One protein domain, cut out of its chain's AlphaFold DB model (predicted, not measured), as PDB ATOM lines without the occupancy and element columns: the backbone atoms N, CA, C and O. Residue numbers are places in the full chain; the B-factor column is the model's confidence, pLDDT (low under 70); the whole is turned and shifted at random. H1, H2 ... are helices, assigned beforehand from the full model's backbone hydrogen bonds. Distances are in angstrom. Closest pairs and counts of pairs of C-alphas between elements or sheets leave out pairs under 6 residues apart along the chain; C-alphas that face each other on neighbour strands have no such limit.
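What this domain is: This is residues 166 to 249 of the 250 residues of an uncharacterized protein of Clostridium ljungdahlii (strain ATCC 55383 / DSM 13528 / PETC) (UniProt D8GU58). What is the shape? A compact head holds H1, H2, H3 and the first part of H4, and from it residues 228 to 249 stick out as a long helical arm. In the head H3 crosses H4. What is it made of? The printed part has 84 residues with helices H1, H2, H3, H4 and no named strand: all helix, only just loose, close to extended, radius of gyration of the C-alphas 17.4 A, spans 60 by 24 by 17 A.

Where its parts are: Where is the longest helix? H4, residues 215 to 246, runs 47.1 A from C-alpha 215 at (29.051, 38.287, 72.927) to C-alpha 246 at (62.108, 14.111, 96.260). Where are the others? H3 is residues 196 to 208, 18.4 A; H1 is 170 to 178; H2 is 181 to 187.

How they stand to each other: What touches H4? Its residues 217 to 221 alone touch H3, about perpendicular at 82 degrees, closest C-alphas Val 203 and Ile 217, 5.8 A. Its residues 216 to 223 alone touch H1, at a shallow tilt of 17 degrees, opposite ways, closest C-alphas Met 172 and Val 220, 6.6 A. And H2? It is close to H4 but not clearly touching, closest C-alphas Asn 187 and Ile 216, 7.1 A. Are the backbones bonded? In H1, H2, H3 and H4 every O i to N i+4 pair is within hydrogen-bond range.

The domain as a whole: How large is it? The farthest C-alphas, Tyr 182 and Gln 249, are 60.4 A apart. Any cut or low confidence? The printed part has no cut, and pLDDT is under 70 at residues 231, 233 to 242 and 246.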
ATOM      1  N   LEU A 166      46.797  30.889  72.868       95.31
ATOM      2  CA  LEU A 166      45.391  31.174  72.551       95.31
ATOM      3  C   LEU A 166      45.134  31.175  71.048       95.31
ATOM      4  O   LEU A 166      44.093  30.715  70.595       95.31
ATOM      5  N   ASN A 167      46.104  31.631  70.264       92.94
ATOM      6  CA  ASN A 167      46.040  31.609  68.807       92.94
ATOM      7  C   ASN A 167      46.032  30.182  68.222       92.94
ATOM      8  O   ASN A 167      45.681  30.014  67.056       92.94
ATOM      9  N   LYS A 168      46.431  29.166  69.001       94.44
ATOM     10  CA  LYS A 168      46.378  27.741  68.628       94.44
ATOM     11  C   LYS A 168      45.172  27.022  69.229       94.44
ATOM     12  O   LYS A 168      44.995  25.830  68.998       94.44
ATOM     13  N   ASN A 169      44.366  27.700  70.041       96.25
ATOM     14  CA  ASN A 169      43.180  27.090  70.610       96.25
ATOM     15  C   ASN A 169      42.070  27.002  69.557       96.25
ATOM     16  O   ASN A 169      41.645  28.027  69.039       96.25
ATOM     17  N   GLU A 170      41.568  25.792  69.311       96.62
ATOM     18  CA  GLU A 170      40.519  25.520  68.315       96.62
ATOM     19  C   GLU A 170      39.290  26.421  68.501       96.62
ATOM     20  O   GLU A 170      38.929  27.145  67.583       96.62
ATOM     21  N   ASN A 171      38.740  26.521  69.719       96.50
ATOM     22  CA  ASN A 171      37.591  27.398  69.986       96.50
ATOM     23  C   ASN A 171      37.877  28.880  69.672       96.50
ATOM     24  O   ASN A 171      36.987  29.603  69.227       96.50
ATOM     25  N   MET A 172      39.103  29.354  69.915       96.62
ATOM     26  CA  MET A 172      39.510  30.728  69.599       96.62
ATOM     27  C   MET A 172      39.617  30.944  68.085       96.62
ATOM     28  O   MET A 172      39.155  31.963  67.568       96.62
ATOM     29  N   GLN A 173      40.207  29.978  67.377       97.38
ATOM     30  CA  GLN A 173      40.321  29.993  65.919       97.38
ATOM     31  C   GLN A 173      38.943  29.953  65.259       97.38
ATOM     32  O   GLN A 173      38.674  30.759  64.371       97.38
ATOM     33  N   ASP A 174      38.056  29.092  65.750       97.31
ATOM     34  CA  ASP A 174      36.688  28.960  65.262       97.31
ATOM     35  C   ASP A 174      35.901  30.258  65.432       97.31
ATOM     36  O   ASP A 174      35.172  30.654  64.522       97.31
ATOM     37  N   ILE A 175      36.052  30.961  66.561       96.44
ATOM     38  CA  ILE A 175      35.434  32.281  66.734       96.44
ATOM     39  C   ILE A 175      35.959  33.246  65.670       96.44
ATOM     40  O   ILE A 175      35.161  33.877  64.988       96.44
ATOM     41  N   TYR A 176      37.278  33.363  65.512       97.31
ATOM     42  CA  TYR A 176      37.868  34.348  64.605       97.31
ATOM     43  C   TYR A 176      37.535  34.076  63.126       97.31
ATOM     44  O   TYR A 176      37.138  34.994  62.416       97.31
ATOM     45  N   ILE A 177      37.640  32.823  62.670       96.88
ATOM     46  CA  ILE A 177      37.429  32.436  61.262       96.88
ATOM     47  C   ILE A 177      35.961  32.575  60.839       96.88
ATOM     48  O   ILE A 177      35.682  32.884  59.681       96.88
ATOM     49  N   ASN A 178      35.015  32.359  61.759       97.12
ATOM     50  CA  ASN A 178      33.586  32.429  61.447       97.12
ATOM     51  C   ASN A 178      33.003  33.851  61.516       97.12
ATOM     52  O   ASN A 178      31.846  34.044  61.137       97.12
ATOM     53  N   LEU A 179      33.766  34.842  61.986       96.75
ATOM     54  CA  LEU A 179      33.335  36.239  62.020       96.75
ATOM     55  C   LEU A 179      33.631  36.938  60.692       96.75
ATOM     56  O   LEU A 179      34.712  36.820  60.121       96.75
ATOM     57  N   LYS A 180      32.683  37.747  60.218       97.44
ATOM     58  CA  LYS A 180      32.905  38.637  59.075       97.44
ATOM     59  C   LYS A 180      33.647  39.895  59.524       97.44
ATOM     60  O   LYS A 180      33.450  40.382  60.637       97.44
ATOM     61  N   ASN A 181      34.401  40.518  58.615       97.19
ATOM     62  CA  ASN A 181      35.204  41.704  58.944       97.19
ATOM     63  C   ASN A 181      34.395  42.861  59.566       97.19
ATOM     64  O   ASN A 181      34.887  43.581  60.438       97.19
ATOM     65  N   TYR A 182      33.139  43.062  59.145       97.31
ATOM     66  CA  TYR A 182      32.288  44.104  59.734       97.31
ATOM     67  C   TYR A 182      31.856  43.765  61.171       97.31
ATOM     68  O   TYR A 182      31.659  44.675  61.975       97.31
ATOM     69  N   GLU A 183      31.728  42.481  61.518       97.38
ATOM     70  CA  GLU A 183      31.383  42.028  62.870       97.38
ATOM     71  C   GLU A 183      32.563  42.259  63.810       97.38
ATOM     72  O   GLU A 183      32.382  42.839  64.879       97.38
ATOM     73  N   VAL A 184      33.777  41.912  63.371       96.38
ATOM     74  CA  VAL A 184      35.016  42.217  64.103       96.38
ATOM     75  C   VAL A 184      35.172  43.727  64.286       96.38
ATOM     76  O   VAL A 184      35.392  44.192  65.400       96.38
ATOM     77  N   THR A 185      34.974  44.509  63.223       97.50
ATOM     78  CA  THR A 185      35.110  45.974  63.268       97.50
ATOM     79  C   THR A 185      34.134  46.632  64.241       97.50
ATOM     80  O   THR A 185      34.521  47.514  65.002       97.50
ATOM     81  N   SER A 186      32.865  46.218  64.214       96.06
ATOM     82  CA  SER A 186      31.809  46.825  65.033       96.06
ATOM     83  C   SER A 186      31.862  46.407  66.503       96.06
ATOM     84  O   SER A 186      31.504  47.202  67.370       96.06
ATOM     85  N   ASN A 187      32.317  45.186  66.798       96.44
ATOM     86  CA  ASN A 187      32.326  44.652  68.162       96.44
ATOM     87  C   ASN A 187      33.690  44.748  68.853       96.44
ATOM     88  O   ASN A 187      33.736  44.770  70.083       96.44
ATOM     89  N   VAL A 188      34.780  44.786  68.088       97.56
ATOM     90  CA  VAL A 188      36.153  44.815  68.600       97.56
ATOM     91  C   VAL A 188      36.845  46.091  68.120       97.56
ATOM     92  O   VAL A 188      36.781  47.105  68.817       97.56
ATOM     93  N   SER A 189      37.449  46.070  66.931       97.62
ATOM     94  CA  SER A 189      38.066  47.232  66.282       97.62
ATOM     95  C   SER A 189      38.400  46.931  64.818       97.62
ATOM     96  O   SER A 189      38.395  45.777  64.382       97.62
ATOM     97  N   ILE A 190      38.723  47.968  64.036       97.62
ATOM     98  CA  ILE A 190      39.253  47.783  62.672       97.62
ATOM     99  C   ILE A 190      40.564  46.985  62.726       97.62
ATOM    100  O   ILE A 190      40.767  46.083  61.913       97.62
ATOM    101  N   TYR A 191      41.423  47.296  63.700       96.38
ATOM    102  CA  TYR A 191      42.762  46.728  63.847       96.38
ATOM    103  C   TYR A 191      42.734  45.210  64.085       96.38
ATOM    104  O   TYR A 191      43.515  44.470  63.483       96.38
ATOM    105  N   ALA A 192      41.733  44.734  64.829       97.88
ATOM    106  CA  ALA A 192      41.488  43.323  65.113       97.88
ATOM    107  C   ALA A 192      41.299  42.439  63.859       97.88
ATOM    108  O   ALA A 192      41.443  41.222  63.932       97.88
ATOM    109  N   ASN A 193      40.996  43.016  62.689       97.75
ATOM    110  CA  ASN A 193      40.858  42.252  61.442       97.75
ATOM    111  C   ASN A 193      42.188  41.767  60.860       97.75
ATOM    112  O   ASN A 193      42.175  40.910  59.982       97.75
ATOM    113  N   LYS A 194      43.330  42.311  61.298       97.25
ATOM    114  CA  LYS A 194      44.636  42.014  60.695       97.25
ATOM    115  C   LYS A 194      45.000  40.529  60.741       97.25
ATOM    116  O   LYS A 194      45.478  39.989  59.747       97.25
ATOM    117  N   ASN A 195      44.854  39.901  61.905       97.25
ATOM    118  CA  ASN A 195      45.105  38.480  62.145       97.25
ATOM    119  C   ASN A 195      44.581  38.090  63.543       97.25
ATOM    120  O   ASN A 195      44.190  38.949  64.330       97.25
ATOM    121  N   ILE A 196      44.620  36.796  63.877       97.50
ATOM    122  CA  ILE A 196      44.126  36.288  65.167       97.50
ATOM    123  C   ILE A 196      44.880  36.846  66.391       97.50
ATOM    124  O   ILE A 196      44.281  36.992  67.451       97.50
ATOM    125  N   TYR A 197      46.172  37.172  66.274       97.19
ATOM    126  CA  TYR A 197      46.935  37.741  67.394       97.19
ATOM    127  C   TYR A 197      46.443  39.148  67.723       97.19
ATOM    128  O   TYR A 197      46.232  39.462  68.893       97.19
ATOM    129  N   GLU A 198      46.215  39.949  66.684       98.06
ATOM    130  CA  GLU A 198      45.653  41.297  66.778       98.06
ATOM    131  C   GLU A 198      44.215  41.257  67.280       98.06
ATOM    132  O   GLU A 198      43.839  42.024  68.157       98.06
ATOM    133  N   PHE A 199      43.418  40.295  66.809       98.50
ATOM    134  CA  PHE A 199      42.069  40.074  67.318       98.50
ATOM    135  C   PHE A 199      42.042  39.813  68.829       98.50
ATOM    136  O   PHE A 199      41.254  40.431  69.542       98.50
ATOM    137  N   ILE A 200      42.901  38.923  69.334       98.25
ATOM    138  CA  ILE A 200      42.943  38.585  70.764       98.25
ATOM    139  C   ILE A 200      43.424  39.779  71.599       98.25
ATOM    140  O   ILE A 200      42.802  40.084  72.618       98.25
ATOM    141  N   ALA A 201      44.500  40.451  71.175       98.25
ATOM    142  CA  ALA A 201      45.021  41.627  71.872       98.25
ATOM    143  C   ALA A 201      43.994  42.762  71.906       98.25
ATOM    144  O   ALA A 201      43.724  43.321  72.966       98.25
ATOM    145  N   GLU A 202      43.316  43.021  70.790       98.38
ATOM    146  CA  GLU A 202      42.254  44.016  70.731       98.38
ATOM    147  C   GLU A 202      41.052  43.642  71.597       98.38
ATOM    148  O   GLU A 202      40.541  44.500  72.307       98.38
ATOM    149  N   VAL A 203      40.605  42.380  71.621       98.25
ATOM    150  CA  VAL A 203      39.533  41.957  72.543       98.25
ATOM    151  C   VAL A 203      39.935  42.191  74.000       98.25
ATOM    152  O   VAL A 203      39.121  42.677  74.791       98.25
ATOM    153  N   PHE A 204      41.183  41.886  74.352       97.38
ATOM    154  CA  PHE A 204      41.722  42.139  75.683       97.38
ATOM    155  C   PHE A 204      41.692  43.638  76.022       97.38
ATOM    156  O   PHE A 204      41.194  44.024  77.083       97.38
ATOM    157  N   THR A 205      42.111  44.490  75.086       97.56
ATOM    158  CA  THR A 205      42.035  45.952  75.197       97.56
ATOM    159  C   THR A 205      40.599  46.457  75.322       97.56
ATOM    160  O   THR A 205      40.302  47.247  76.217       97.56
ATOM    161  N   GLN A 206      39.669  45.973  74.496       97.50
ATOM    162  CA  GLN A 206      38.253  46.346  74.575       97.50
ATOM    163  C   GLN A 206      37.638  45.996  75.936       97.50
ATOM    164  O   GLN A 206      36.843  46.775  76.466       97.50
ATOM    165  N   TYR A 207      38.031  44.864  76.518       96.06
ATOM    166  CA  TYR A 207      37.566  44.445  77.835       96.06
ATOM    167  C   TYR A 207      38.145  45.308  78.967       96.06
ATOM    168  O   TYR A 207      37.383  45.832  79.773       96.06
ATOM    169  N   TYR A 208      39.471  45.479  79.031       92.69
ATOM    170  CA  TYR A 208      40.133  46.138  80.166       92.69
ATOM    171  C   TYR A 208      40.178  47.665  80.076       92.69
ATOM    172  O   TYR A 208      40.088  48.335  81.102       92.69
ATOM    173  N   TYR A 209      40.328  48.222  78.874       93.69
ATOM    174  CA  TYR A 209      40.443  49.668  78.683       93.69
ATOM    175  C   TYR A 209      39.078  50.324  78.475       93.69
ATOM    176  O   TYR A 209      38.720  51.278  79.164       93.69
ATOM    177  N   TYR A 210      38.283  49.773  77.555       92.69
ATOM    178  CA  TYR A 210      36.999  50.356  77.162       92.69
ATOM    179  C   TYR A 210      35.799  49.818  77.955       92.69
ATOM    180  O   TYR A 210      34.685  50.301  77.752       92.69
ATOM    181  N   ASN A 211      36.000  48.838  78.847       91.19
ATOM    182  CA  ASN A 211      34.934  48.154  79.591       91.19
ATOM    183  C   ASN A 211      33.796  47.640  78.688       91.19
ATOM    184  O   ASN A 211      32.628  47.640  79.083       91.19
ATOM    185  N   LYS A 212      34.112  47.237  77.450       93.88
ATOM    186  CA  LYS A 212      33.108  46.698  76.532       93.88
ATOM    187  C   LYS A 212      32.742  45.274  76.924       93.88
ATOM    188  O   LYS A 212      33.607  44.432  77.157       93.88
ATOM    189  N   ASP A 213      31.443  44.999  76.900       91.81
ATOM    190  CA  ASP A 213      30.880  43.682  77.171       91.81
ATOM    191  C   ASP A 213      29.887  43.300  76.065       91.81
ATOM    192  O   ASP A 213      28.747  43.762  76.033       91.81
ATOM    193  N   ASN A 214      30.344  42.492  75.109       94.94
ATOM    194  CA  ASN A 214      29.516  41.929  74.041       94.94
ATOM    195  C   ASN A 214      29.802  40.433  73.870       94.94
ATOM    196  O   ASN A 214      30.754  39.896  74.436       94.94
ATOM    197  N   ASP A 215      28.976  39.743  73.085       96.94
ATOM    198  CA  ASP A 215      29.051  38.287  72.927       96.94
ATOM    199  C   ASP A 215      30.420  37.783  72.462       96.94
ATOM    200  O   ASP A 215      30.880  36.748  72.944       96.94
ATOM    201  N   ILE A 216      31.086  38.509  71.559       96.62
ATOM    202  CA  ILE A 216      32.406  38.130  71.042       96.62
ATOM    203  C   ILE A 216      33.450  38.266  72.152       96.62
ATOM    204  O   ILE A 216      34.163  37.304  72.442       96.62
ATOM    205  N   ILE A 217      33.481  39.421  72.827       96.62
ATOM    206  CA  ILE A 217      34.400  39.679  73.942       96.62
ATOM    207  C   ILE A 217      34.196  38.636  75.050       96.62
ATOM    208  O   ILE A 217      35.164  38.026  75.502       96.62
ATOM    209  N   ARG A 218      32.949  38.345  75.445       97.31
ATOM    210  CA  ARG A 218      32.651  37.345  76.488       97.31
ATOM    211  C   ARG A 218      33.162  35.956  76.131       97.31
ATOM    212  O   ARG A 218      33.764  35.303  76.982       97.31
ATOM    213  N   LYS A 219      32.938  35.499  74.896       96.94
ATOM    214  CA  LYS A 219      33.394  34.176  74.441       96.94
ATOM    215  C   LYS A 219      34.917  34.057  74.510       96.94
ATOM    216  O   LYS A 219      35.424  33.122  75.126       96.94
ATOM    217  N   VAL A 220      35.635  35.032  73.956       96.50
ATOM    218  CA  VAL A 220      37.108  35.069  73.966       96.50
ATOM    219  C   VAL A 220      37.653  35.141  75.397       96.50
ATOM    220  O   VAL A 220      38.529  34.360  75.771       96.50
ATOM    221  N   MET A 221      37.095  36.015  76.239       95.31
ATOM    222  CA  MET A 221      37.535  36.160  77.630       95.31
ATOM    223  C   MET A 221      37.231  34.922  78.484       95.31
ATOM    224  O   MET A 221      37.981  34.627  79.416       95.31
ATOM    225  N   ASN A 222      36.170  34.168  78.180       95.56
ATOM    226  CA  ASN A 222      35.891  32.891  78.841       95.56
ATOM    227  C   ASN A 222      36.944  31.831  78.494       95.56
ATOM    228  O   ASN A 222      37.468  31.197  79.411       95.56
ATOM    229  N   ILE A 223      37.335  31.715  77.220       95.06
ATOM    230  CA  ILE A 223      38.426  30.820  76.790       95.06
ATOM    231  C   ILE A 223      39.732  31.175  77.515       95.06
ATOM    232  O   ILE A 223      40.418  30.296  78.041       95.06
ATOM    233  N   LEU A 224      40.064  32.469  77.607       92.88
ATOM    234  CA  LEU A 224      41.234  32.927  78.361       92.88
ATOM    235  C   LEU A 224      41.159  32.496  79.837       92.88
ATOM    236  O   LEU A 224      42.114  31.927  80.365       92.88
ATOM    237  N   LYS A 225      40.023  32.715  80.511       89.44
ATOM    238  CA  LYS A 225      39.839  32.323  81.922       89.44
ATOM    239  C   LYS A 225      40.013  30.815  82.132       89.44
ATOM    240  O   LYS A 225      40.604  30.408  83.132       89.44
ATOM    241  N   GLU A 226      39.525  29.987  81.212       89.94
ATOM    242  CA  GLU A 226      39.706  28.529  81.252       89.94
ATOM    243  C   GLU A 226      41.179  28.127  81.112       89.94
ATOM    244  O   GLU A 226      41.678  27.294  81.880       89.94
ATOM    245  N   ARG A 227      41.909  28.766  80.193       86.88
ATOM    246  CA  ARG A 227      43.342  28.521  79.984       86.88
ATOM    247  C   ARG A 227      44.182  28.920  81.190       86.88
ATOM    248  O   ARG A 227      44.988  28.114  81.648       86.88
ATOM    249  N   VAL A 228      43.922  30.091  81.769       82.62
ATOM    250  CA  VAL A 228      44.594  30.560  82.993       82.62
ATOM    251  C   VAL A 228      44.354  29.594  84.158       82.62
ATOM    252  O   VAL A 228      45.283  29.248  84.886       82.62
ATOM    253  N   ARG A 229      43.118  29.105  84.338       78.62
ATOM    254  CA  ARG A 229      42.802  28.110  85.382       78.62
ATOM    255  C   ARG A 229      43.562  26.802  85.174       78.62
ATOM    256  O   ARG A 229      44.115  26.267  86.133       78.62
ATOM    257  N   THR A 230      43.612  26.317  83.936       73.88
ATOM    258  CA  THR A 230      44.326  25.083  83.578       73.88
ATOM    259  C   THR A 230      45.833  25.229  83.808       73.88
ATOM    260  O   THR A 230      46.441  24.343  84.404       73.88
ATOM    261  N   SER A 231      46.418  26.368  83.418       69.81
ATOM    262  CA  SER A 231      47.829  26.709  83.663       69.81
ATOM    263  C   SER A 231      48.167  26.643  85.156       69.81
ATOM    264  O   SER A 231      49.058  25.896  85.569       69.81
ATOM    265  N   LYS A 232      47.378  27.330  85.995       71.50
ATOM    266  CA  LYS A 232      47.565  27.322  87.456       71.50
ATOM    267  C   LYS A 232      47.452  25.912  88.036       71.50
ATOM    268  O   LYS A 232      48.306  25.512  88.823       71.50
ATOM    269  N   ALA A 233      46.438  25.144  87.632       61.66
ATOM    270  CA  ALA A 233      46.249  23.769  88.092       61.66
ATOM    271  C   ALA A 233      47.432  22.856  87.717       61.66
ATOM    272  O   ALA A 233      47.890  22.072  88.550       61.66
ATOM    273  N   MET A 234      47.969  22.995  86.500       61.28
ATOM    274  CA  MET A 234      49.143  22.245  86.051       61.28
ATOM    275  C   MET A 234      50.398  22.626  86.850       61.28
ATOM    276  O   MET A 234      51.152  21.745  87.261       61.28
ATOM    277  N   GLY A 235      50.592  23.916  87.141       59.72
ATOM    278  CA  GLY A 235      51.684  24.391  87.996       59.72
ATOM    279  C   GLY A 235      51.654  23.760  89.391       59.72
ATOM    280  O   GLY A 235      52.665  23.225  89.849       59.72
ATOM    281  N   TYR A 236      50.483  23.727  90.038       62.72
ATOM    282  CA  TYR A 236      50.312  23.038  91.324       62.72
ATOM    283  C   TYR A 236      50.626  21.541  91.231       62.72
ATOM    284  O   TYR A 236      51.341  21.008  92.080       62.72
ATOM    285  N   TYR A 237      50.133  20.866  90.190       58.31
ATOM    286  CA  TYR A 237      50.381  19.440  89.985       58.31
ATOM    287  C   TYR A 237      51.876  19.122  89.819       58.31
ATOM    288  O   TYR A 237      52.372  18.176  90.430       58.31
ATOM    289  N   LEU A 238      52.617  19.926  89.051       58.78
ATOM    290  CA  LEU A 238      54.059  19.743  88.852       58.78
ATOM    291  C   LEU A 238      54.861  19.958  90.144       58.78
ATOM    292  O   LEU A 238      55.784  19.191  90.423       58.78
ATOM    293  N   VAL A 239      54.484  20.946  90.962       68.75
ATOM    294  CA  VAL A 239      55.096  21.170  92.285       68.75
ATOM    295  C   VAL A 239      54.857  19.972  93.210       68.75
ATOM    296  O   VAL A 239      55.787  19.513  93.878       68.75
ATOM    297  N   GLU A 240      53.641  19.424  93.232       66.88
ATOM    298  CA  GLU A 240      53.320  18.236  94.032       66.88
ATOM    299  C   GLU A 240      54.041  16.977  93.533       66.88
ATOM    300  O   GLU A 240      54.570  16.202  94.337       66.88
ATOM    301  N   LEU A 241      54.145  16.798  92.214       61.72
ATOM    302  CA  LEU A 241      54.896  15.699  91.613       61.72
ATOM    303  C   LEU A 241      56.385  15.775  91.984       61.72
ATOM    304  O   LEU A 241      56.955  14.775  92.421       61.72
ATOM    305  N   TYR A 242      56.996  16.960  91.904       66.62
ATOM    306  CA  TYR A 242      58.383  17.181  92.324       66.62
ATOM    307  C   TYR A 242      58.595  16.856  93.813       66.62
ATOM    308  O   TYR A 242      59.518  16.121  94.168       66.62
ATOM    309  N   ARG A 243      57.699  17.321  94.698       76.62
ATOM    310  CA  ARG A 243      57.733  16.996  96.139       76.62
ATOM    311  C   ARG A 243      57.600  15.499  96.412       76.62
ATOM    312  O   ARG A 243      58.128  15.010  97.409       76.62
ATOM    313  N   LYS A 244      56.843  14.775  95.585       73.75
ATOM    314  CA  LYS A 244      56.671  13.323  95.704       73.75
ATOM    315  C   LYS A 244      57.932  12.573  95.274       73.75
ATOM    316  O   LYS A 244      58.341  11.669  95.989       73.75
ATOM    317  N   ILE A 245      58.559  12.983  94.169       76.38
ATOM    318  CA  ILE A 245      59.817  12.399  93.678       76.38
ATOM    319  C   ILE A 245      60.939  12.601  94.701       76.38
ATOM    320  O   ILE A 245      61.628  11.647  95.041       76.38
ATOM    321  N   LYS A 246      61.075  13.812  95.258       68.50
ATOM    322  CA  LYS A 246      62.108  14.111  96.260       68.50
ATOM    323  C   LYS A 246      61.974  13.243  97.520       68.50
ATOM    324  O   LYS A 246      62.952  12.673  97.972       68.50
ATOM    325  N   ARG A 247      60.747  13.046  98.016       82.88
ATOM    326  CA  ARG A 247      60.454  12.172  99.170       82.88
ATOM    327  C   ARG A 247      60.737  10.682  98.943       82.88
ATOM    328  O   ARG A 247      60.685   9.926  99.899       82.88
ATOM    329  N   GLN A 248      60.931  10.246  97.700       75.75
ATOM    330  CA  GLN A 248      61.301   8.864  97.373       75.75
ATOM    331  C   GLN A 248      62.818   8.683  97.218       75.75
ATOM    332  O   GLN A 248      63.274   7.555  97.058       75.75
ATOM    333  N   GLN A 249      63.573   9.785  97.201       71.56
ATOM    334  CA  GLN A 249      65.032   9.807  97.071       71.56
ATOM    335  C   GLN A 249      65.742  10.044  98.415       71.56
ATOM    336  O   GLN A 249      66.945   9.803  98.491       71.56
TER     337      GLN A 249